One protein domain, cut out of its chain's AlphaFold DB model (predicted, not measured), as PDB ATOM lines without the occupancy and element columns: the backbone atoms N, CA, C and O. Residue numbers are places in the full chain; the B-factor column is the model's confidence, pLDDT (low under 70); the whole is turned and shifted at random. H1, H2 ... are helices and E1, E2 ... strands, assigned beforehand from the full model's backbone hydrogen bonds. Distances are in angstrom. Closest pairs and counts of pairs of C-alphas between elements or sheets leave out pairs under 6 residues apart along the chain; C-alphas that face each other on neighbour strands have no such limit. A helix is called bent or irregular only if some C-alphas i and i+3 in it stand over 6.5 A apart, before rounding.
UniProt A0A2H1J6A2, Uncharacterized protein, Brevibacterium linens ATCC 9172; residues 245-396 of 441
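AT A GLANCE: This is residues 245 to 396 of the 441 residues of an uncharacterized protein of Brevibacterium linens ATCC 9172 (UniProt A0A2H1J6A2). A strongly twisted sheet of seven strands curls round one helix, H3, with H1 and H2 on the same face as H3, while H4 packs on the opposite face over part of the sheet, the strands E2, E1 and E7. Helices on both faces make three layers, H2 and H3 on one side and H4 on the other, while a long loop, residues 332 to 344, runs far from the middle. The printed part has 152 residues, with the named elements in the order E1 H1 H2 E2 E3 E4 E5 H3 E6 H4 E7, seven strands and four helices of the mixed class. The sheet is mixed, in the order E5 E4 E3 E2 E1 E7 E6. The whole is compact, with a radius of gyration of the C-alphas of 14.6 A and spans of 43 by 32 by 31 A.

HOW THE PARTS SIT: E1, residues 245 to 249, has two parallel neighbours, E2, residues 285 to 295, and E7, residues 385 to 391, each at 27 degrees; N 247 and O 287 are 2.9 A apart, and N 246 and O 387 3.0 A, both within hydrogen-bond range. H1, residues 251 to 262, is on the sheet at a height of 5.9 A, over none of the strands, but only just: 2 of its 12 C-alphas fall on E1. H2, residues 273 to 280, is on the same face at a height of 8.9 A, over E4, residues 313 to 320, and, only just, over E3, residues 301 to 310, on which 3 of its C-alphas fall. It runs across the strands, at 63 degrees to E4 on the local plane. E1, H1, H2 and E2 form a strand-helix-strand unit, two parallel neighbour strands with helices between, and its crossover is right-handed. E2 bends by 100 degrees at residue 292 and E3 by 69 degrees at residue 304. E2, E3, E4 and E5, residues 323 to 331, form a meander, each strand the antiparallel neighbour of the one before. Within hydrogen-bond range are N 288 and O 305, 2.9 A, in hairpin E2 and E3; N 308 and O 315, 2.8 A, in hairpin E3 and E4; and N 316 and O 328, 2.9 A, in hairpin E4 and E5. H3, residues 345 to 357, touches H2 with residues 353 to 357 alone, at a steep tilt of 45 degrees, the same way; the closest C-alphas, of Ala 279 and Phe 357, are 6.0 A apart. H1 and H3 are close but not clearly touching; their closest C-alphas, of Val 261 and Ser 348, are 6.1 A apart. E6, residues 363 to 365, is an edge strand antiparallel to E7, with N 364 and O 390 within range at 3.0 A. H4, residues 369 to 382, is on the opposite face at a height of 9.0 A, over E2, E1 and E7, slantwise at 52 degrees to E7 on the local plane; the closest C-alphas of H4 and E7, of Ser 379 and Ile 385, are 5.3 A apart. In H2 and H3 every O i to N i+4 pair is within hydrogen-bond range; in H1 7 of 8 are, in H4 7 of 10.

IN THESE COORDINATES: E1 begins at C-alpha 245, (227.737, 166.669, 284.508), and E7 ends at C-alpha 391, (228.030, 170.132, 271.851). From first to last C-alpha E3 is 24.9 A long, E5 23.6 A, E4 23.2 A, E2 23.0 A, H4 20.3 A and H3 18.1 A. H3 begins at C-alpha 345, (220.268, 187.867, 282.921). H4 is neither bent nor irregular, but only just: C-alphas 377 and 380 are 6.1 A apart.

THE WHOLE: The two C-alphas farthest apart, of Ser 337 and Ala 369, are 43.0 A apart. The printed part has no cut. The link from E5 to H3, 13 residues, is long, and the link from H1 to H2 is short. The mean pLDDT of the printed part is 70.5; 60 residues are under 70, among them 264 to 284 and 331 to 343.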
ATOM      1  N   ALA A 245     227.103 166.629 285.821       77.38
ATOM      2  CA  ALA A 245     227.737 166.669 284.508       77.38
ATOM      3  C   ALA A 245     228.377 168.020 284.161       77.38
ATOM      4  O   ALA A 245     227.914 169.070 284.604       77.38
ATOM      5  N   LEU A 246     229.410 167.974 283.315       82.75
ATOM      6  CA  LEU A 246     230.046 169.138 282.694       82.75
ATOM      7  C   LEU A 246     229.653 169.233 281.214       82.75
ATOM      8  O   LEU A 246     229.672 168.228 280.499       82.75
ATOM      9  N   VAL A 247     229.340 170.444 280.755       86.25
ATOM     10  CA  VAL A 247     229.198 170.794 279.337       86.25
ATOM     11  C   VAL A 247     230.418 171.603 278.897       86.25
ATOM     12  O   VAL A 247     230.743 172.618 279.513       86.25
ATOM     13  N   VAL A 248     231.058 171.139 277.824       85.44
ATOM     14  CA  VAL A 248     232.192 171.764 277.130       85.44
ATOM     15  C   VAL A 248     231.743 172.158 275.715       85.44
ATOM     16  O   VAL A 248     230.916 171.475 275.100       85.44
ATOM     17  N   PHE A 249     232.274 173.262 275.196       81.88
ATOM     18  CA  PHE A 249     231.977 173.776 273.856       81.88
ATOM     19  C   PHE A 249     233.160 173.550 272.910       81.88
ATOM     20  O   PHE A 249     234.304 173.544 273.349       81.88
ATOM     21  N   ASP A 250     232.870 173.408 271.617       81.31
ATOM     22  CA  ASP A 250     233.853 173.644 270.555       81.31
ATOM     23  C   ASP A 250     233.838 175.162 270.225       81.31
ATOM     24  O   ASP A 250     232.766 175.779 270.231       81.31
ATOM     25  N   ASP A 251     234.986 175.792 269.949       82.19
ATOM     26  CA  ASP A 251     235.126 177.266 269.996       82.19
ATOM     27  C   ASP A 251     234.232 178.028 269.004       82.19
ATOM     28  O   ASP A 251     233.673 179.077 269.325       82.19
ATOM     29  N   SER A 252     234.003 177.467 267.814       79.56
ATOM     30  CA  SER A 252     233.095 178.038 266.806       79.56
ATOM     31  C   SER A 252     231.625 178.049 267.254       79.56
ATOM     32  O   SER A 252     230.843 178.907 266.838       79.56
ATOM     33  N   ILE A 253     231.242 177.124 268.138       78.62
ATOM     34  CA  ILE A 253     229.918 177.077 268.765       78.62
ATOM     35  C   ILE A 253     229.865 178.083 269.915       78.62
ATOM     36  O   ILE A 253     228.871 178.799 270.045       78.62
ATOM     37  N   PHE A 254     230.940 178.192 270.699       84.00
ATOM     38  CA  PHE A 254     231.055 179.198 271.751       84.00
ATOM     39  C   PHE A 254     230.954 180.631 271.207       84.00
ATOM     40  O   PHE A 254     230.091 181.380 271.660       84.00
ATOM     41  N   ALA A 255     231.756 180.997 270.202       83.56
ATOM     42  CA  ALA A 255     231.764 182.338 269.613       83.56
ATOM     43  C   ALA A 255     230.378 182.750 269.080       83.56
ATOM     44  O   ALA A 255     229.928 183.877 269.291       83.56
ATOM     45  N   ASN A 256     229.659 181.809 268.457       77.81
ATOM     46  CA  ASN A 256     228.294 182.002 267.964       77.81
ATOM     47  C   ASN A 256     227.287 182.234 269.110       77.81
ATOM     48  O   ASN A 256     226.410 183.084 268.981       77.81
ATOM     49  N   ILE A 257     227.413 181.533 270.246       77.62
ATOM     50  CA  ILE A 257     226.598 181.806 271.446       77.62
ATOM     51  C   ILE A 257     226.958 183.179 272.027       77.62
ATOM     52  O   ILE A 257     226.067 184.003 272.216       77.62
ATOM     53  N   LYS A 258     228.249 183.437 272.274       84.31
ATOM     54  CA  LYS A 258     228.760 184.666 272.895       84.31
ATOM     55  C   LYS A 258     228.313 185.910 272.133       84.31
ATOM     56  O   LYS A 258     227.566 186.709 272.686       84.31
ATOM     57  N   HIS A 259     228.652 186.014 270.847       80.62
ATOM     58  CA  HIS A 259     228.262 187.148 270.003       80.62
ATOM     59  C   HIS A 259     226.745 187.395 270.026       80.62
ATOM     60  O   HIS A 259     226.298 188.536 270.098       80.62
ATOM     61  N   ARG A 260     225.932 186.331 270.013       71.94
ATOM     62  CA  ARG A 260     224.465 186.433 270.029       71.94
ATOM     63  C   ARG A 260     223.894 186.858 271.377       71.94
ATOM     64  O   ARG A 260     222.906 187.584 271.384       71.94
ATOM     65  N   VAL A 261     224.478 186.420 272.490       77.31
ATOM     66  CA  VAL A 261     224.074 186.868 273.832       77.31
ATOM     67  C   VAL A 261     224.472 188.332 274.040       77.31
ATOM     68  O   VAL A 261     223.665 189.121 274.517       77.31
ATOM     69  N   GLU A 262     225.673 188.715 273.603       80.00
ATOM     70  CA  GLU A 262     226.233 190.055 273.820       80.00
ATOM     71  C   GLU A 262     225.626 191.141 272.911       80.00
ATOM     72  O   GLU A 262     225.662 192.316 273.269       80.00
ATOM     73  N   THR A 263     225.028 190.772 271.770       71.62
ATOM     74  CA  THR A 263     224.342 191.705 270.847       71.62
ATOM     75  C   THR A 263     222.836 191.856 271.087       71.62
ATOM     76  O   THR A 263     222.206 192.694 270.447       71.62
ATOM     77  N   GLY A 264     222.229 191.061 271.979       59.03
ATOM     78  CA  GLY A 264     220.834 191.242 272.419       59.03
ATOM     79  C   GLY A 264     219.743 191.126 271.339       59.03
ATOM     80  O   GLY A 264     218.595 191.463 271.604       59.03
ATOM     81  N   SER A 265     220.054 190.653 270.126       54.62
ATOM     82  CA  SER A 265     219.191 190.766 268.934       54.62
ATOM     83  C   SER A 265     217.982 189.799 268.890       54.62
ATOM     84  O   SER A 265     217.680 189.226 267.837       54.62
ATOM     85  N   TRP A 266     217.313 189.546 270.019       59.56
ATOM     86  CA  TRP A 266     216.390 188.418 270.201       59.56
ATOM     87  C   TRP A 266     214.966 188.846 270.534       59.56
ATOM     88  O   TRP A 266     214.721 189.628 271.443       59.56
ATOM     89  N   ARG A 267     213.994 188.277 269.813       48.66
ATOM     90  CA  ARG A 267     212.567 188.472 270.107       48.66
ATOM     91  C   ARG A 267     212.107 187.497 271.191       48.66
ATOM     92  O   ARG A 267     212.514 186.337 271.186       48.66
ATOM     93  N   VAL A 268     211.234 187.991 272.072       46.00
ATOM     94  CA  VAL A 268     210.707 187.349 273.293       46.00
ATOM     95  C   VAL A 268     210.593 185.821 273.202       46.00
ATOM     96  O   VAL A 268     209.761 185.274 272.474       46.00
ATOM     97  N   ILE A 269     211.391 185.133 274.017       47.50
ATOM     98  CA  ILE A 269     211.372 183.678 274.153       47.50
ATOM     99  C   ILE A 269     210.428 183.305 275.294       47.50
ATOM    100  O   ILE A 269     210.681 183.644 276.444       47.50
ATOM    101  N   SER A 270     209.369 182.545 275.013       43.78
ATOM    102  CA  SER A 270     208.588 181.896 276.069       43.78
ATOM    103  C   SER A 270     209.361 180.678 276.593       43.78
ATOM    104  O   SER A 270     209.290 179.601 275.996       43.78
ATOM    105  N   ALA A 271     210.119 180.837 277.683       43.94
ATOM    106  CA  ALA A 271     210.825 179.722 278.315       43.94
ATOM    107  C   ALA A 271     209.835 178.738 278.961       43.94
ATOM    108  O   ALA A 271     209.447 178.887 280.119       43.94
ATOM    109  N   ASP A 272     209.455 177.703 278.209       45.09
ATOM    110  CA  ASP A 272     208.719 176.536 278.704       45.09
ATOM    111  C   ASP A 272     209.649 175.710 279.616       45.09
ATOM    112  O   ASP A 272     210.266 174.722 279.210       45.09
ATOM    113  N   THR A 273     209.811 176.167 280.865       45.78
ATOM    114  CA  THR A 273     210.731 175.602 281.874       45.78
ATOM    115  C   THR A 273     210.497 174.119 282.144       45.78
ATOM    116  O   THR A 273     211.405 173.428 282.603       45.78
ATOM    117  N   TYR A 274     209.290 173.625 281.847       40.03
ATOM    118  CA  TYR A 274     208.950 172.208 281.903       40.03
ATOM    119  C   TYR A 274     209.883 171.382 281.004       40.03
ATOM    120  O   TYR A 274     210.463 170.399 281.458       40.03
ATOM    121  N   PHE A 275     210.092 171.823 279.759       48.09
ATOM    122  CA  PHE A 275     210.911 171.116 278.774       48.09
ATOM    123  C   PHE A 275     212.408 171.165 279.108       48.09
ATOM    124  O   PHE A 275     213.112 170.176 278.913       48.09
ATOM    125  N   LEU A 276     212.894 172.275 279.680       51.75
ATOM    126  CA  LEU A 276     214.265 172.355 280.198       51.75
ATOM    127  C   LEU A 276     214.483 171.371 281.356       51.75
ATOM    128  O   LEU A 276     215.467 170.635 281.350       51.75
ATOM    129  N   ALA A 277     213.559 171.305 282.319       45.22
ATOM    130  CA  ALA A 277     213.650 170.362 283.434       45.22
ATOM    131  C   ALA A 277     213.542 168.892 282.978       45.22
ATOM    132  O   ALA A 277     214.266 168.039 283.489       45.22
ATOM    133  N   GLU A 278     212.693 168.595 281.987       44.94
ATOM    134  CA  GLU A 278     212.586 167.267 281.366       44.94
ATOM    135  C   GLU A 278     213.885 166.877 280.635       44.94
ATOM    136  O   GLU A 278     214.374 165.759 280.801       44.94
ATOM    137  N   ALA A 279     214.505 167.800 279.890       46.69
ATOM    138  CA  ALA A 279     215.756 167.549 279.170       46.69
ATOM    139  C   ALA A 279     216.974 167.365 280.099       46.69
ATOM    140  O   ALA A 279     217.833 166.525 279.815       46.69
ATOM    141  N   LEU A 280     217.028 168.107 281.214       52.06
ATOM    142  CA  LEU A 280     218.095 168.052 282.226       52.06
ATOM    143  C   LEU A 280     218.052 166.799 283.119       52.06
ATOM    144  O   LEU A 280     219.038 166.516 283.797       52.06
ATOM    145  N   SER A 281     216.947 166.044 283.107       48.75
ATOM    146  CA  SER A 281     216.634 164.930 284.026       48.75
ATOM    147  C   SER A 281     217.701 163.832 284.174       48.75
ATOM    148  O   SER A 281     217.687 163.105 285.165       48.75
ATOM    149  N   VAL A 282     218.651 163.726 283.239       56.84
ATOM    150  CA  VAL A 282     219.771 162.768 283.292       56.84
ATOM    151  C   VAL A 282     220.728 163.042 284.465       56.84
ATOM    152  O   VAL A 282     221.337 162.102 284.969       56.84
ATOM    153  N   HIS A 283     220.857 164.299 284.916       61.34
ATOM    154  CA  HIS A 283     221.683 164.683 286.072       61.34
ATOM    155  C   HIS A 283     220.982 165.759 286.911       61.34
ATOM    156  O   HIS A 283     220.485 166.748 286.380       61.34
ATOM    157  N   GLN A 284     221.003 165.626 288.239       65.44
ATOM    158  CA  GLN A 284     220.427 166.635 289.148       65.44
ATOM    159  C   GLN A 284     221.248 167.939 289.209       65.44
ATOM    160  O   GLN A 284     220.751 168.978 289.649       65.44
ATOM    161  N   ARG A 285     222.521 167.879 288.797       73.69
ATOM    162  CA  ARG A 285     223.496 168.971 288.854       73.69
ATOM    163  C   ARG A 285     224.242 169.054 287.526       73.69
ATOM    164  O   ARG A 285     224.719 168.037 287.026       73.69
ATOM    165  N   TRP A 286     224.379 170.258 286.985       82.75
ATOM    166  CA  TRP A 286     225.146 170.515 285.765       82.75
ATOM    167  C   TRP A 286     226.051 171.729 285.955       82.75
ATOM    168  O   TRP A 286     225.696 172.663 286.675       82.75
ATOM    169  N   ILE A 287     227.192 171.733 285.277       86.81
ATOM    170  CA  ILE A 287     228.034 172.911 285.080       86.81
ATOM    171  C   ILE A 287     228.163 173.137 283.579       86.81
ATOM    172  O   ILE A 287     228.530 172.233 282.830       86.81
ATOM    173  N   ILE A 288     227.865 174.355 283.150       89.56
ATOM    174  CA  ILE A 288     228.242 174.878 281.844       89.56
ATOM    175  C   ILE A 288     229.481 175.732 282.090       89.56
ATOM    176  O   ILE A 288     229.411 176.670 282.885       89.56
ATOM    177  N   ARG A 289     230.606 175.412 281.445       88.44
ATOM    178  CA  ARG A 289     231.827 176.227 281.503       88.44
ATOM    179  C   ARG A 289     232.095 176.818 280.128       88.44
ATOM    180  O   ARG A 289     232.116 176.086 279.142       88.44
ATOM    181  N   PHE A 290     232.302 178.124 280.072       88.25
ATOM    182  CA  PHE A 290     232.715 178.820 278.863       88.25
ATOM    183  C   PHE A 290     234.253 178.882 278.793       88.25
ATOM    184  O   PHE A 290     234.895 178.977 279.842       88.25
ATOM    185  N   PRO A 291     234.868 178.798 277.597       85.56
ATOM    186  CA  PRO A 291     236.315 178.972 277.446       85.56
ATOM    187  C   PRO A 291     236.746 180.428 277.689       85.56
ATOM    188  O   PRO A 291     237.807 180.661 278.261       85.56
ATOM    189  N   GLU A 292     235.897 181.403 277.350       88.19
ATOM    190  CA  GLU A 292     236.071 182.816 277.705       88.19
ATOM    191  C   GLU A 292     234.872 183.347 278.503       88.19
ATOM    192  O   GLU A 292     233.793 182.754 278.522       88.19
ATOM    193  N   ARG A 293     235.025 184.540 279.085       91.00
ATOM    194  CA  ARG A 293     233.917 185.283 279.700       91.00
ATOM    195  C   ARG A 293     232.845 185.666 278.668       91.00
ATOM    196  O   ARG A 293     233.176 186.050 277.541       91.00
ATOM    197  N   VAL A 294     231.584 185.622 279.098       88.31
ATOM    198  CA  VAL A 294     230.377 186.032 278.360       88.31
ATOM    199  C   VAL A 294     229.642 187.106 279.158       88.31
ATOM    200  O   VAL A 294     229.321 186.898 280.331       88.31
ATOM    201  N   ARG A 295     229.328 188.243 278.536       88.31
ATOM    202  CA  ARG A 295     228.447 189.265 279.119       88.31
ATOM    203  C   ARG A 295     226.980 188.870 278.896       88.31
ATOM    204  O   ARG A 295     226.514 188.865 277.765       88.31
ATOM    205  N   VAL A 296     226.248 188.539 279.964       82.38
ATOM    206  CA  VAL A 296     224.832 188.096 279.899       82.38
ATOM    207  C   VAL A 296     223.820 189.216 280.171       82.38
ATOM    208  O   VAL A 296     222.630 189.040 279.909       82.38
ATOM    209  N   SER A 297     224.275 190.360 280.680       79.38
ATOM    210  CA  SER A 297     223.525 191.618 280.800       79.38
ATOM    211  C   SER A 297     224.509 192.797 280.834       79.38
ATOM    212  O   SER A 297     225.721 192.589 280.825       79.38
ATOM    213  N   THR A 298     224.027 194.037 280.923       76.44
ATOM    214  CA  THR A 298     224.890 195.217 281.125       76.44
ATOM    215  C   THR A 298     225.744 195.140 282.397       76.44
ATOM    216  O   THR A 298     226.877 195.611 282.385       76.44
ATOM    217  N   SER A 299     225.234 194.523 283.469       79.56
ATOM    218  CA  SER A 299     225.890 194.425 284.782       79.56
ATOM    219  C   SER A 299     226.514 193.057 285.089       79.56
ATOM    220  O   SER A 299     227.304 192.947 286.023       79.56
ATOM    221  N   THR A 300     226.175 192.005 284.339       84.56
ATOM    222  CA  THR A 300     226.517 190.615 284.688       84.56
ATOM    223  C   THR A 300     227.387 189.964 283.614       84.56
ATOM    224  O   THR A 300     226.969 189.772 282.469       84.56
ATOM    225  N   VAL A 301     228.596 189.563 284.009       88.38
ATOM    226  CA  VAL A 301     229.567 188.816 283.194       88.38
ATOM    227  C   VAL A 301     229.872 187.494 283.894       88.38
ATOM    228  O   VAL A 301     230.040 187.473 285.110       88.38
ATOM    229  N   VAL A 302     229.934 186.399 283.135       90.06
ATOM    230  CA  VAL A 302     230.115 185.036 283.660       90.06
ATOM    231  C   VAL A 302     231.193 184.277 282.892       90.06
ATOM    232  O   VAL A 302     231.390 184.517 281.703       90.06
ATOM    233  N   ASP A 303     231.846 183.318 283.540       90.94
ATOM    234  CA  ASP A 303     232.624 182.257 282.874       90.94
ATOM    235  C   ASP A 303     231.987 180.867 283.044       90.94
ATOM    236  O   ASP A 303     232.302 179.929 282.306       90.94
ATOM    237  N   SER A 304     231.043 180.723 283.978       90.56
ATOM    238  CA  SER A 304     230.395 179.448 284.248       90.56
ATOM    239  C   SER A 304     228.996 179.598 284.857       90.56
ATOM    240  O   SER A 304     228.638 180.608 285.465       90.56
ATOM    241  N   ILE A 305     228.163 178.580 284.636       89.81
ATOM    242  CA  ILE A 305     226.779 178.504 285.120       89.81
ATOM    243  C   ILE A 305     226.579 177.143 285.782       89.81
ATOM    244  O   ILE A 305     226.672 176.100 285.125       89.81
ATOM    245  N   ARG A 306     226.257 177.144 287.076       89.12
ATOM    246  CA  ARG A 306     225.925 175.938 287.844       89.12
ATOM    247  C   ARG A 306     224.408 175.788 287.907       89.12
ATOM    248  O   ARG A 306     223.729 176.598 288.529       89.12
ATOM    249  N   ILE A 307     223.879 174.727 287.306       84.44
ATOM    250  CA  ILE A 307     222.447 174.404 287.324       84.44
ATOM    251  C   ILE A 307     222.173 173.361 288.408       84.44
ATOM    252  O   ILE A 307     222.855 172.335 288.493       84.44
ATOM    253  N   ARG A 308     221.128 173.595 289.201       79.38
ATOM    254  CA  ARG A 308     220.577 172.658 290.184       79.38
ATOM    255  C   ARG A 308     219.108 172.395 289.854       79.38
ATOM    256  O   ARG A 308     218.300 173.324 289.845       79.38
ATOM    257  N   VAL A 309     218.769 171.137 289.573       69.38
ATOM    258  CA  VAL A 309     217.384 170.696 289.348       69.38
ATOM    259  C   VAL A 309     216.692 170.531 290.702       69.38
ATOM    260  O   VAL A 309     217.254 169.933 291.617       69.38
ATOM    261  N   GLN A 310     215.480 171.067 290.841       63.78
ATOM    262  CA  GLN A 310     214.655 170.996 292.049       63.78
ATOM    263  C   GLN A 310     213.203 170.654 291.686       63.78
ATOM    264  O   GLN A 310     212.754 170.876 290.563       63.78
ATOM    265  N   GLU A 311     212.417 170.172 292.649       60.75
ATOM    266  CA  GLU A 311     211.002 169.818 292.427       60.75
ATOM    267  C   GLU A 311     210.177 170.991 291.865       60.75
ATOM    268  O   GLU A 311     209.348 170.817 290.963       60.75
ATOM    269  N   LYS A 312     210.463 172.195 292.385       59.78
ATOM    270  CA  LYS A 312     209.811 173.472 292.060       59.78
ATOM    271  C   LYS A 312     210.393 174.177 290.823       59.78
ATOM    272  O   LYS A 312     209.862 175.222 290.445       59.78
ATOM    273  N   GLY A 313     211.448 173.657 290.182       68.56
ATOM    274  CA  GLY A 313     212.081 174.307 289.026       68.56
ATOM    275  C   GLY A 313     213.586 174.091 288.899       68.56
ATOM    276  O   GLY A 313     214.132 173.087 289.347       68.56
ATOM    277  N   LEU A 314     214.260 175.043 288.261       74.50
ATOM    278  CA  LEU A 314     215.712 175.055 288.092       74.50
ATOM    279  C   LEU A 314     216.291 176.292 288.777       74.50
ATOM    280  O   LEU A 314     215.767 177.396 288.615       74.50
ATOM    281  N   VAL A 315     217.398 176.117 289.493       80.44
ATOM    282  CA  VAL A 315     218.211 177.224 290.010       80.44
ATOM    283  C   VAL A 315     219.498 177.270 289.199       80.44
ATOM    284  O   VAL A 315     220.206 176.266 289.127       80.44
ATOM    285  N   ALA A 316     219.789 178.415 288.587       86.88
ATOM    286  CA  ALA A 316     221.057 178.685 287.924       86.88
ATOM    287  C   ALA A 316     221.850 179.691 288.766       86.88
ATOM    288  O   ALA A 316     221.474 180.859 288.858       86.88
ATOM    289  N   ASP A 317     222.927 179.231 289.397       88.62
ATOM    290  CA  ASP A 317     223.927 180.108 290.004       88.62
ATOM    291  C   ASP A 317     224.898 180.554 288.899       88.62
ATOM    292  O   ASP A 317     225.436 179.709 288.175       88.62
ATOM    293  N   LEU A 318     225.108 181.861 288.758       89.62
ATOM    294  CA  LEU A 318     226.022 182.456 287.785       89.62
ATOM    295  C   LEU A 318     227.364 182.756 288.446       89.62
ATOM    296  O   LEU A 318     227.381 183.338 289.529       89.62
ATOM    297  N   TRP A 319     228.467 182.376 287.803       90.75
ATOM    298  CA  TRP A 319     229.808 182.450 288.383       90.75
ATOM    299  C   TRP A 319     230.782 183.251 287.518       90.75
ATOM    300  O   TRP A 319     230.741 183.201 286.283       90.75
ATOM    301  N   LEU A 320     231.679 183.958 288.202       89.31
ATOM    302  CA  LEU A 320     232.858 184.605 287.642       89.31
ATOM    303  C   LEU A 320     234.042 184.302 288.571       89.31
ATOM    304  O   LEU A 320     234.076 184.743 289.721       89.31
ATOM    305  N   GLY A 321     234.994 183.501 288.098       84.69
ATOM    306  CA  GLY A 321     236.045 182.921 288.926       84.69
ATOM    307  C   GLY A 321     235.464 182.070 290.059       84.69
ATOM    308  O   GLY A 321     234.737 181.106 289.826       84.69
ATOM    309  N   SER A 322     235.790 182.427 291.300       81.50
ATOM    310  CA  SER A 322     235.308 181.770 292.521       81.50
ATOM    311  C   SER A 322     234.073 182.434 293.151       81.50
ATOM    312  O   SER A 322     233.624 181.985 294.206       81.50
ATOM    313  N   ALA A 323     233.507 183.480 292.536       83.06
ATOM    314  CA  ALA A 323     232.379 184.236 293.081       83.06
ATOM    315  C   ALA A 323     231.058 183.936 292.352       83.06
ATOM    316  O   ALA A 323     231.022 183.845 291.124       83.06
ATOM    317  N   ILE A 324     229.957 183.854 293.110       87.25
ATOM    318  CA  ILE A 324     228.595 183.886 292.557       87.25
ATOM    319  C   ILE A 324     228.229 185.350 292.297       87.25
ATOM    320  O   ILE A 324     228.208 186.142 293.236       87.25
ATOM    321  N   VAL A 325     227.910 185.694 291.049       89.38
ATOM    322  CA  VAL A 325     227.531 187.062 290.642       89.38
ATOM    323  C   VAL A 325     226.016 187.280 290.567       89.38
ATOM    324  O   VAL A 325     225.563 188.411 290.703       89.38
ATOM    325  N   ASP A 326     225.227 186.220 290.364       86.81
ATOM    326  CA  ASP A 326     223.755 186.258 290.320       86.81
ATOM    327  C   ASP A 326     223.164 184.849 290.578       86.81
ATOM    328  O   ASP A 326     223.845 183.829 290.421       86.81
ATOM    329  N   ARG A 327     221.885 184.768 290.967       85.12
ATOM    330  CA  ARG A 327     221.119 183.522 291.124       85.12
ATOM    331  C   ARG A 327     219.747 183.640 290.462       85.12
ATOM    332  O   ARG A 327     218.798 184.189 291.021       85.12
ATOM    333  N   ILE A 328     219.601 182.979 289.320       81.44
ATOM    334  CA  ILE A 328     218.361 182.979 288.546       81.44
ATOM    335  C   ILE A 328     217.506 181.765 288.916       81.44
ATOM    336  O   ILE A 328     217.886 180.612 288.707       81.44
ATOM    337  N   ASN A 329     216.297 182.037 289.406       76.81
ATOM    338  CA  ASN A 329     215.286 181.021 289.689       76.81
ATOM    339  C   ASN A 329     214.308 180.881 288.507       76.81
ATOM    340  O   ASN A 329     213.529 181.796 288.202       76.81
ATOM    341  N   PHE A 330     214.319 179.716 287.856       71.75
ATOM    342  CA  PHE A 330     213.367 179.306 286.823       71.75
ATOM    343  C   PHE A 330     212.287 178.418 287.456       71.75
ATOM    344  O   PHE A 330     212.452 177.204 287.572       71.75
ATOM    345  N   GLN A 331     211.183 179.028 287.889       62.69
ATOM    346  CA  GLN A 331     210.038 178.306 288.451       62.69
ATOM    347  C   GLN A 331     209.432 177.339 287.424       62.69
ATOM    348  O   GLN A 331     209.254 177.698 286.263       62.69
ATOM    349  N   ARG A 332     209.063 176.134 287.865       55.50
ATOM    350  CA  ARG A 332     208.361 175.134 287.055       55.50
ATOM    351  C   ARG A 332     206.888 175.513 286.912       55.50
ATOM    352  O   ARG A 332     206.064 175.124 287.738       55.50
ATOM    353  N   SER A 333     206.547 176.241 285.852       47.22
ATOM    354  CA  SER A 333     205.137 176.464 285.513       47.22
ATOM    355  C   SER A 333     204.458 175.134 285.149       47.22
ATOM    356  O   SER A 333     205.018 174.321 284.412       47.22
ATOM    357  N   LEU A 334     203.252 174.902 285.682       41.97
ATOM    358  CA  LEU A 334     202.400 173.751 285.334       41.97
ATOM    359  C   LEU A 334     201.522 174.019 284.100       41.97
ATOM    360  O   LEU A 334     200.835 173.120 283.623       41.97
ATOM    361  N   ILE A 335     201.528 175.255 283.604       40.69
ATOM    362  CA  ILE A 335     200.796 175.715 282.426       40.69
ATOM    363  C   ILE A 335     201.840 176.223 281.430       40.69
ATOM    364  O   ILE A 335     202.874 176.756 281.830       40.69
ATOM    365  N   ARG A 336     201.556 176.142 280.125       40.50
ATOM    366  CA  ARG A 336     202.294 176.916 279.113       40.50
ATOM    367  C   ARG A 336     201.958 178.403 279.212       40.50
ATOM    368  O   ARG A 336     201.311 178.970 278.333       40.50
ATOM    369  N   SER A 337     202.385 179.028 280.303       35.28
ATOM    370  CA  SER A 337     202.388 180.474 280.439       35.28
ATOM    371  C   SER A 337     203.316 181.052 279.374       35.28
ATOM    372  O   SER A 337     204.503 180.724 279.322       35.28
ATOM    373  N   GLN A 338     202.789 181.948 278.539       42.12
ATOM    374  CA  GLN A 338     203.635 182.933 277.874       42.12
ATOM    375  C   GLN A 338     204.105 183.904 278.952       42.12
ATOM    376  O   GLN A 338     203.537 184.973 279.130       42.12
ATOM    377  N   THR A 339     205.099 183.484 279.729       40.75
ATOM    378  CA  THR A 339     205.844 184.385 280.595       40.75
ATOM    379  C   THR A 339     206.741 185.194 279.658       40.75
ATOM    380  O   THR A 339     207.674 184.599 279.106       40.75
ATOM    381  N   PRO A 340     206.483 186.492 279.404       46.09
ATOM    382  CA  PRO A 340     207.495 187.320 278.769       46.09
ATOM    383  C   PRO A 340     208.693 187.310 279.717       46.09
ATOM    384  O   PRO A 340     208.560 187.660 280.890       46.09
ATOM    385  N   ILE A 341     209.844 186.821 279.255       48.09
ATOM    386  CA  ILE A 341     211.059 186.970 280.051       48.09
ATOM    387  C   ILE A 341     211.464 188.437 279.893       48.09
ATOM    388  O   ILE A 341     211.711 188.833 278.752       48.09
ATOM    389  N   PRO A 342     211.497 189.236 280.976       49.66
ATOM    390  CA  PRO A 342     211.976 190.607 280.893       49.66
ATOM    391  C   PRO A 342     213.451 190.605 280.491       49.66
ATOM    392  O   PRO A 342     214.193 189.671 280.824       49.66
ATOM    393  N   ASP A 343     213.861 191.644 279.773       59.00
ATOM    394  CA  ASP A 343     215.216 191.768 279.249       59.00
ATOM    395  C   ASP A 343     216.235 191.824 280.401       59.00
ATOM    396  O   ASP A 343     216.076 192.581 281.361       59.00
ATOM    397  N   GLY A 344     217.262 190.968 280.352       71.06
ATOM    398  CA  GLY A 344     218.238 190.820 281.438       71.06
ATOM    399  C   GLY A 344     218.774 189.391 281.629       71.06
ATOM    400  O   GLY A 344     218.494 188.503 280.817       71.06
ATOM    401  N   PRO A 345     219.523 189.121 282.724       75.38
ATOM    402  CA  PRO A 345     220.268 187.867 282.921       75.38
ATOM    403  C   PRO A 345     219.427 186.595 282.740       75.38
ATOM    404  O   PRO A 345     219.870 185.617 282.136       75.38
ATOM    405  N   LYS A 346     218.171 186.620 283.205       77.38
ATOM    406  CA  LYS A 346     217.220 185.498 283.121       77.38
ATOM    407  C   LYS A 346     216.854 185.105 281.685       77.38
ATOM    408  O   LYS A 346     216.607 183.924 281.431       77.38
ATOM    409  N   GLN A 347     216.845 186.060 280.758       73.56
ATOM    410  CA  GLN A 347     216.584 185.848 279.333       73.56
ATOM    411  C   GLN A 347     217.803 185.206 278.660       73.56
ATOM    412  O   GLN A 347     217.687 184.117 278.096       73.56
ATOM    413  N   SER A 348     218.981 185.813 278.821       76.31
ATOM    414  CA  SER A 348     220.265 185.328 278.297       76.31
ATOM    415  C   SER A 348     220.605 183.915 278.776       76.31
ATOM    416  O   SER A 348     220.970 183.046 277.983       76.31
ATOM    417  N   VAL A 349     220.417 183.635 280.067       80.62
ATOM    418  CA  VAL A 349     220.651 182.298 280.629       80.62
ATOM    419  C   VAL A 349     219.581 181.313 280.164       80.62
ATOM    420  O   VAL A 349     219.922 180.196 279.786       80.62
ATOM    421  N   GLY A 350     218.308 181.716 280.086       74.38
ATOM    422  CA  GLY A 350     217.250 180.884 279.500       74.38
ATOM    423  C   GLY A 350     217.542 180.485 278.046       74.38
ATOM    424  O   GLY A 350     217.349 179.325 277.677       74.38
ATOM    425  N   LEU A 351     218.081 181.411 277.247       73.56
ATOM    426  CA  LEU A 351     218.560 181.179 275.880       73.56
ATOM    427  C   LEU A 351     219.729 180.191 275.825       73.56
ATOM    428  O   LEU A 351     219.691 179.258 275.025       73.56
ATOM    429  N   ILE A 352     220.739 180.354 276.687       78.88
ATOM    430  CA  ILE A 352     221.874 179.424 276.799       78.88
ATOM    431  C   ILE A 352     221.375 178.011 277.141       78.88
ATOM    432  O   ILE A 352     221.741 177.049 276.467       78.88
ATOM    433  N   LEU A 353     220.481 177.871 278.128       77.75
ATOM    434  CA  LEU A 353     219.897 176.575 278.487       77.75
ATOM    435  C   LEU A 353     219.121 175.956 277.314       77.75
ATOM    436  O   LEU A 353     219.290 174.773 277.015       77.75
ATOM    437  N   LEU A 354     218.312 176.743 276.602       71.56
ATOM    438  CA  LEU A 354     217.592 176.259 275.424       71.56
ATOM    439  C   LEU A 354     218.541 175.870 274.283       71.56
ATOM    440  O   LEU A 354     218.308 174.852 273.641       71.56
ATOM    441  N   TYR A 355     219.640 176.589 274.049       73.44
ATOM    442  CA  TYR A 355     220.618 176.219 273.019       73.44
ATOM    443  C   TYR A 355     221.221 174.829 273.250       73.44
ATOM    444  O   TYR A 355     221.322 174.020 272.324       73.44
ATOM    445  N   ILE A 356     221.592 174.560 274.501       74.12
ATOM    446  CA  ILE A 356     222.301 173.351 274.922       74.12
ATOM    447  C   ILE A 356     221.351 172.147 274.996       74.12
ATOM    448  O   ILE A 356     221.696 171.058 274.534       74.12
ATOM    449  N   PHE A 357     220.151 172.339 275.558       69.38
ATOM    450  CA  PHE A 357     219.238 171.249 275.919       69.38
ATOM    451  C   PHE A 357     218.004 171.109 274.998       69.38
ATOM    452  O   PHE A 357     217.313 170.091 275.078       69.38
ATOM    453  N   ASN A 358     217.720 172.052 274.080       60.56
ATOM    454  CA  ASN A 358     216.614 171.898 273.120       60.56
ATOM    455  C   ASN A 358     216.899 170.777 272.107       60.56
ATOM    456  O   ASN A 358     217.813 170.877 271.279       60.56
ATOM    457  N   ALA A 359     216.035 169.760 272.156       49.94
ATOM    458  CA  ALA A 359     216.133 168.473 271.480       49.94
ATOM    459  C   ALA A 359     217.427 167.721 271.844       49.94
ATOM    460  O   ALA A 359     218.501 167.979 271.302       49.94
ATOM    461  N   ASN A 360     217.279 166.717 272.719       48.38
ATOM    462  CA  ASN A 360     218.325 165.937 273.409       48.38
ATOM    463  C   ASN A 360     219.250 165.064 272.505       48.38
ATOM    464  O   ASN A 360     219.740 164.015 272.913       48.38
ATOM    465  N   ARG A 361     219.468 165.465 271.243       49.62
ATOM    466  CA  ARG A 361     220.324 164.821 270.227       49.62
ATOM    467  C   ARG A 361     221.675 165.532 270.012       49.62
ATOM    468  O   ARG A 361     222.526 164.979 269.319       49.62
ATOM    469  N   LYS A 362     221.866 166.743 270.557       59.06
ATOM    470  CA  LYS A 362     223.059 167.595 270.330       59.06
ATOM    471  C   LYS A 362     224.219 167.303 271.291       59.06
ATOM    472  O   LYS A 362     225.374 167.302 270.868       59.06
ATOM    473  N   LEU A 363     223.913 167.028 272.562       67.69
ATOM    474  CA  LEU A 363     224.898 166.677 273.590       67.69
ATOM    475  C   LEU A 363     225.444 165.264 273.356       67.69
ATOM    476  O   LEU A 363     224.721 164.274 273.481       67.69
ATOM    477  N   LYS A 364     226.740 165.159 273.054       76.62
ATOM    478  CA  LYS A 364     227.456 163.883 272.927       76.62
ATOM    479  C   LYS A 364     228.397 163.740 274.118       76.62
ATOM    480  O   LYS A 364     229.122 164.684 274.423       76.62
ATOM    481  N   LYS A 365     228.408 162.583 274.793       77.62
ATOM    482  CA  LYS A 365     229.422 162.324 275.829       77.62
ATOM    483  C   LYS A 365     230.815 162.422 275.211       77.62
ATOM    484  O   LYS A 365     231.017 161.923 274.102       77.62
ATOM    485  N   SER A 366     231.736 163.064 275.917       76.00
ATOM    486  CA  SER A 366     233.134 163.108 275.509       76.00
ATOM    487  C   SER A 366     233.956 162.019 276.185       76.00
ATOM    488  O   SER A 366     233.614 161.521 277.260       76.00
ATOM    489  N   HIS A 367     235.048 161.675 275.514       77.25
ATOM    490  CA  HIS A 367     236.075 160.742 275.952       77.25
ATOM    491  C   HIS A 367     237.492 161.301 275.697       77.25
ATOM    492  O   HIS A 367     238.450 160.538 275.773       77.25
ATOM    493  N   SER A 368     237.641 162.604 275.383       82.38
ATOM    494  CA  SER A 368     238.970 163.244 275.324       82.38
ATOM    495  C   SER A 368     239.594 163.279 276.720       82.38
ATOM    496  O   SER A 368     238.902 163.566 277.699       82.38
ATOM    497  N   ALA A 369     240.900 163.028 276.803       79.31
ATOM    498  CA  ALA A 369     241.656 163.156 278.044       79.31
ATOM    499  C   ALA A 369     241.624 164.597 278.590       79.31
ATOM    500  O   ALA A 369     241.555 164.777 279.801       79.31
ATOM    501  N   GLU A 370     241.589 165.602 277.709       82.69
ATOM    502  CA  GLU A 370     241.542 167.033 278.053       82.69
ATOM    503  C   GLU A 370     240.193 167.424 278.673       82.69
ATOM    504  O   GLU A 370     240.128 168.102 279.693       82.69
ATOM    505  N   ASP A 371     239.092 166.940 278.089       80.19
ATOM    506  CA  ASP A 371     237.741 167.169 278.615       80.19
ATOM    507  C   ASP A 371     237.561 166.508 279.991       80.19
ATOM    508  O   ASP A 371     236.811 167.000 280.837       80.19
ATOM    509  N   LEU A 372     238.239 165.377 280.213       74.44
ATOM    510  CA  LEU A 372     238.226 164.646 281.477       74.44
ATOM    511  C   LEU A 372     239.146 165.291 282.524       74.44
ATOM    512  O   LEU A 372     238.730 165.400 283.676       74.44
ATOM    513  N   SER A 373     240.339 165.773 282.160       77.00
ATOM    514  CA  SER A 373     241.214 166.512 283.083       77.00
ATOM    515  C   SER A 373     240.579 167.839 283.506       77.00
ATOM    516  O   SER A 373     240.504 168.112 284.702       77.00
ATOM    517  N   LEU A 374     239.983 168.583 282.566       79.81
ATOM    518  CA  LEU A 374     239.164 169.762 282.860       79.81
ATOM    519  C   LEU A 374     238.020 169.428 283.830       79.81
ATOM    520  O   LEU A 374     237.757 170.185 284.765       79.81
ATOM    521  N   ALA A 375     237.354 168.284 283.652       74.38
ATOM    522  CA  ALA A 375     236.318 167.842 284.577       74.38
ATOM    523  C   ALA A 375     236.859 167.519 285.975       74.38
ATOM    524  O   ALA A 375     236.207 167.891 286.944       74.38
ATOM    525  N   PHE A 376     238.040 166.909 286.117       72.00
ATOM    526  CA  PHE A 376     238.667 166.733 287.434       72.00
ATOM    527  C   PHE A 376     238.984 168.084 288.097       72.00
ATOM    528  O   PHE A 376     238.627 168.280 289.258       72.00
ATOM    529  N   THR A 377     239.550 169.045 287.356       75.25
ATOM    530  CA  THR A 377     239.856 170.402 287.853       75.25
ATOM    531  C   THR A 377     238.609 171.182 288.282       75.25
ATOM    532  O   THR A 377     238.655 171.925 289.256       75.25
ATOM    533  N   VAL A 378     237.479 171.014 287.590       68.69
ATOM    534  CA  VAL A 378     236.203 171.666 287.947       68.69
ATOM    535  C   VAL A 378     235.454 170.896 289.053       68.69
ATOM    536  O   VAL A 378     234.669 171.479 289.803       68.69
ATOM    537  N   SER A 379     235.700 169.590 289.193       60.97
ATOM    538  CA  SER A 379     235.003 168.726 290.155       60.97
ATOM    539  C   SER A 379     235.372 169.016 291.611       60.97
ATOM    540  O   SER A 379     234.533 168.798 292.486       60.97
ATOM    541  N   SER A 380     236.586 169.499 291.884       53.34
ATOM    542  CA  SER A 380     237.043 169.853 293.237       53.34
ATOM    543  C   SER A 380     236.364 171.111 293.794       53.34
ATOM    544  O   SER A 380     236.186 171.225 295.003       53.34
ATOM    545  N   ALA A 381     235.939 172.037 292.927       59.06
ATOM    546  CA  ALA A 381     235.383 173.332 293.326       59.06
ATOM    547  C   ALA A 381     233.859 173.331 293.578       59.06
ATOM    548  O   ALA A 381     233.320 174.309 294.105       59.06
ATOM    549  N   HIS A 382     233.128 172.286 293.159       60.38
ATOM    550  CA  HIS A 382     231.662 172.359 293.068       60.38
ATOM    551  C   HIS A 382     230.885 171.091 293.464       60.38
ATOM    552  O   HIS A 382     229.893 171.214 294.193       60.38
ATOM    553  N   PHE A 383     231.240 169.926 292.904       64.12
ATOM    554  CA  PHE A 383     230.673 168.588 293.164       64.12
ATOM    555  C   PHE A 383     231.345 167.537 292.255       64.12
ATOM    556  O   PHE A 383     231.847 167.883 291.188       64.12
ATOM    557  N   ALA A 384     231.248 166.249 292.606       68.50
ATOM    558  CA  ALA A 384     231.709 165.124 291.778       68.50
ATOM    559  C   ALA A 384     231.155 165.133 290.327       68.50
ATOM    560  O   ALA A 384     229.969 164.873 290.101       68.50
ATOM    561  N   ILE A 385     231.995 165.383 289.315       67.44
ATOM    562  CA  ILE A 385     231.575 165.332 287.899       67.44
ATOM    563  C   ILE A 385     231.629 163.886 287.384       67.44
ATOM    564  O   ILE A 385     232.686 163.278 287.256       67.44
ATOM    565  N   SER A 386     230.457 163.333 287.060       66.50
ATOM    566  CA  SER A 386     230.262 161.930 286.665       66.50
ATOM    567  C   SER A 386     230.209 161.700 285.149       66.50
ATOM    568  O   SER A 386     230.189 160.559 284.679       66.50
ATOM    569  N   SER A 387     230.096 162.765 284.351       71.94
ATOM    570  CA  SER A 387     230.034 162.705 282.886       71.94
ATOM    571  C   SER A 387     230.355 164.056 282.259       71.94
ATOM    572  O   SER A 387     229.873 165.087 282.719       71.94
ATOM    573  N   VAL A 388     231.101 164.031 281.156       78.56
ATOM    574  CA  VAL A 388     231.420 165.219 280.356       78.56
ATOM    575  C   VAL A 388     230.731 165.112 279.003       78.56
ATOM    576  O   VAL A 388     230.670 164.028 278.418       78.56
ATOM    577  N   TYR A 389     230.202 166.225 278.507       81.88
ATOM    578  CA  TYR A 389     229.488 166.311 277.239       81.88
ATOM    579  C   TYR A 389     230.051 167.455 276.391       81.88
ATOM    580  O   TYR A 389     230.219 168.560 276.899       81.88
ATOM    581  N   ARG A 390     230.263 167.210 275.093       78.56
ATOM    582  CA  ARG A 390     230.480 168.265 274.093       78.56
ATOM    583  C   ARG A 390     229.229 168.489 273.252       78.56
ATOM    584  O   ARG A 390     228.509 167.544 272.909       78.56
ATOM    585  N   ILE A 391     229.004 169.741 272.873       74.31
ATOM    586  CA  ILE A 391     228.030 170.132 271.851       74.31
ATOM    587  C   ILE A 391     228.782 170.159 270.521       74.31
ATOM    588  O   ILE A 391     229.530 171.092 270.285       74.31
ATOM    589  N   LYS A 392     228.599 169.145 269.664       65.62
ATOM    590  CA  LYS A 392     229.374 168.995 268.408       65.62
ATOM    591  C   LYS A 392     228.717 169.587 267.156       65.62
ATOM    592  O   LYS A 392     229.198 169.390 266.046       65.62
ATOM    593  N   THR A 393     227.555 170.210 267.303       63.78
ATOM    594  CA  THR A 393     226.787 170.791 266.194       63.78
ATOM    595  C   THR A 393     226.122 172.055 266.690       63.78
ATOM    596  O   THR A 393     225.323 171.982 267.630       63.78
ATOM    597  N   ALA A 394     226.414 173.184 266.047       58.78
ATOM    598  CA  ALA A 394     225.711 174.425 266.319       58.78
ATOM    599  C   ALA A 394     224.203 174.220 266.111       58.78
ATOM    600  O   ALA A 394     223.778 173.698 265.080       58.78
ATOM    601  N   SER A 395     223.380 174.635 267.075       57.69
ATOM    602  CA  SER A 395     221.952 174.794 266.805       57.69
ATOM    603  C   SER A 395     221.771 176.022 265.924       57.69
ATOM    604  O   SER A 395     222.340 177.075 266.230       57.69
ATOM    605  N   SER A 396     220.909 175.949 264.906       54.94
ATOM    606  CA  SER A 396     220.258 177.181 264.470       54.94
ATOM    607  C   SER A 396     219.422 177.693 265.654       54.94
ATOM    608  O   SER A 396     218.821 176.908 266.398       54.94
TER     609      SER A 396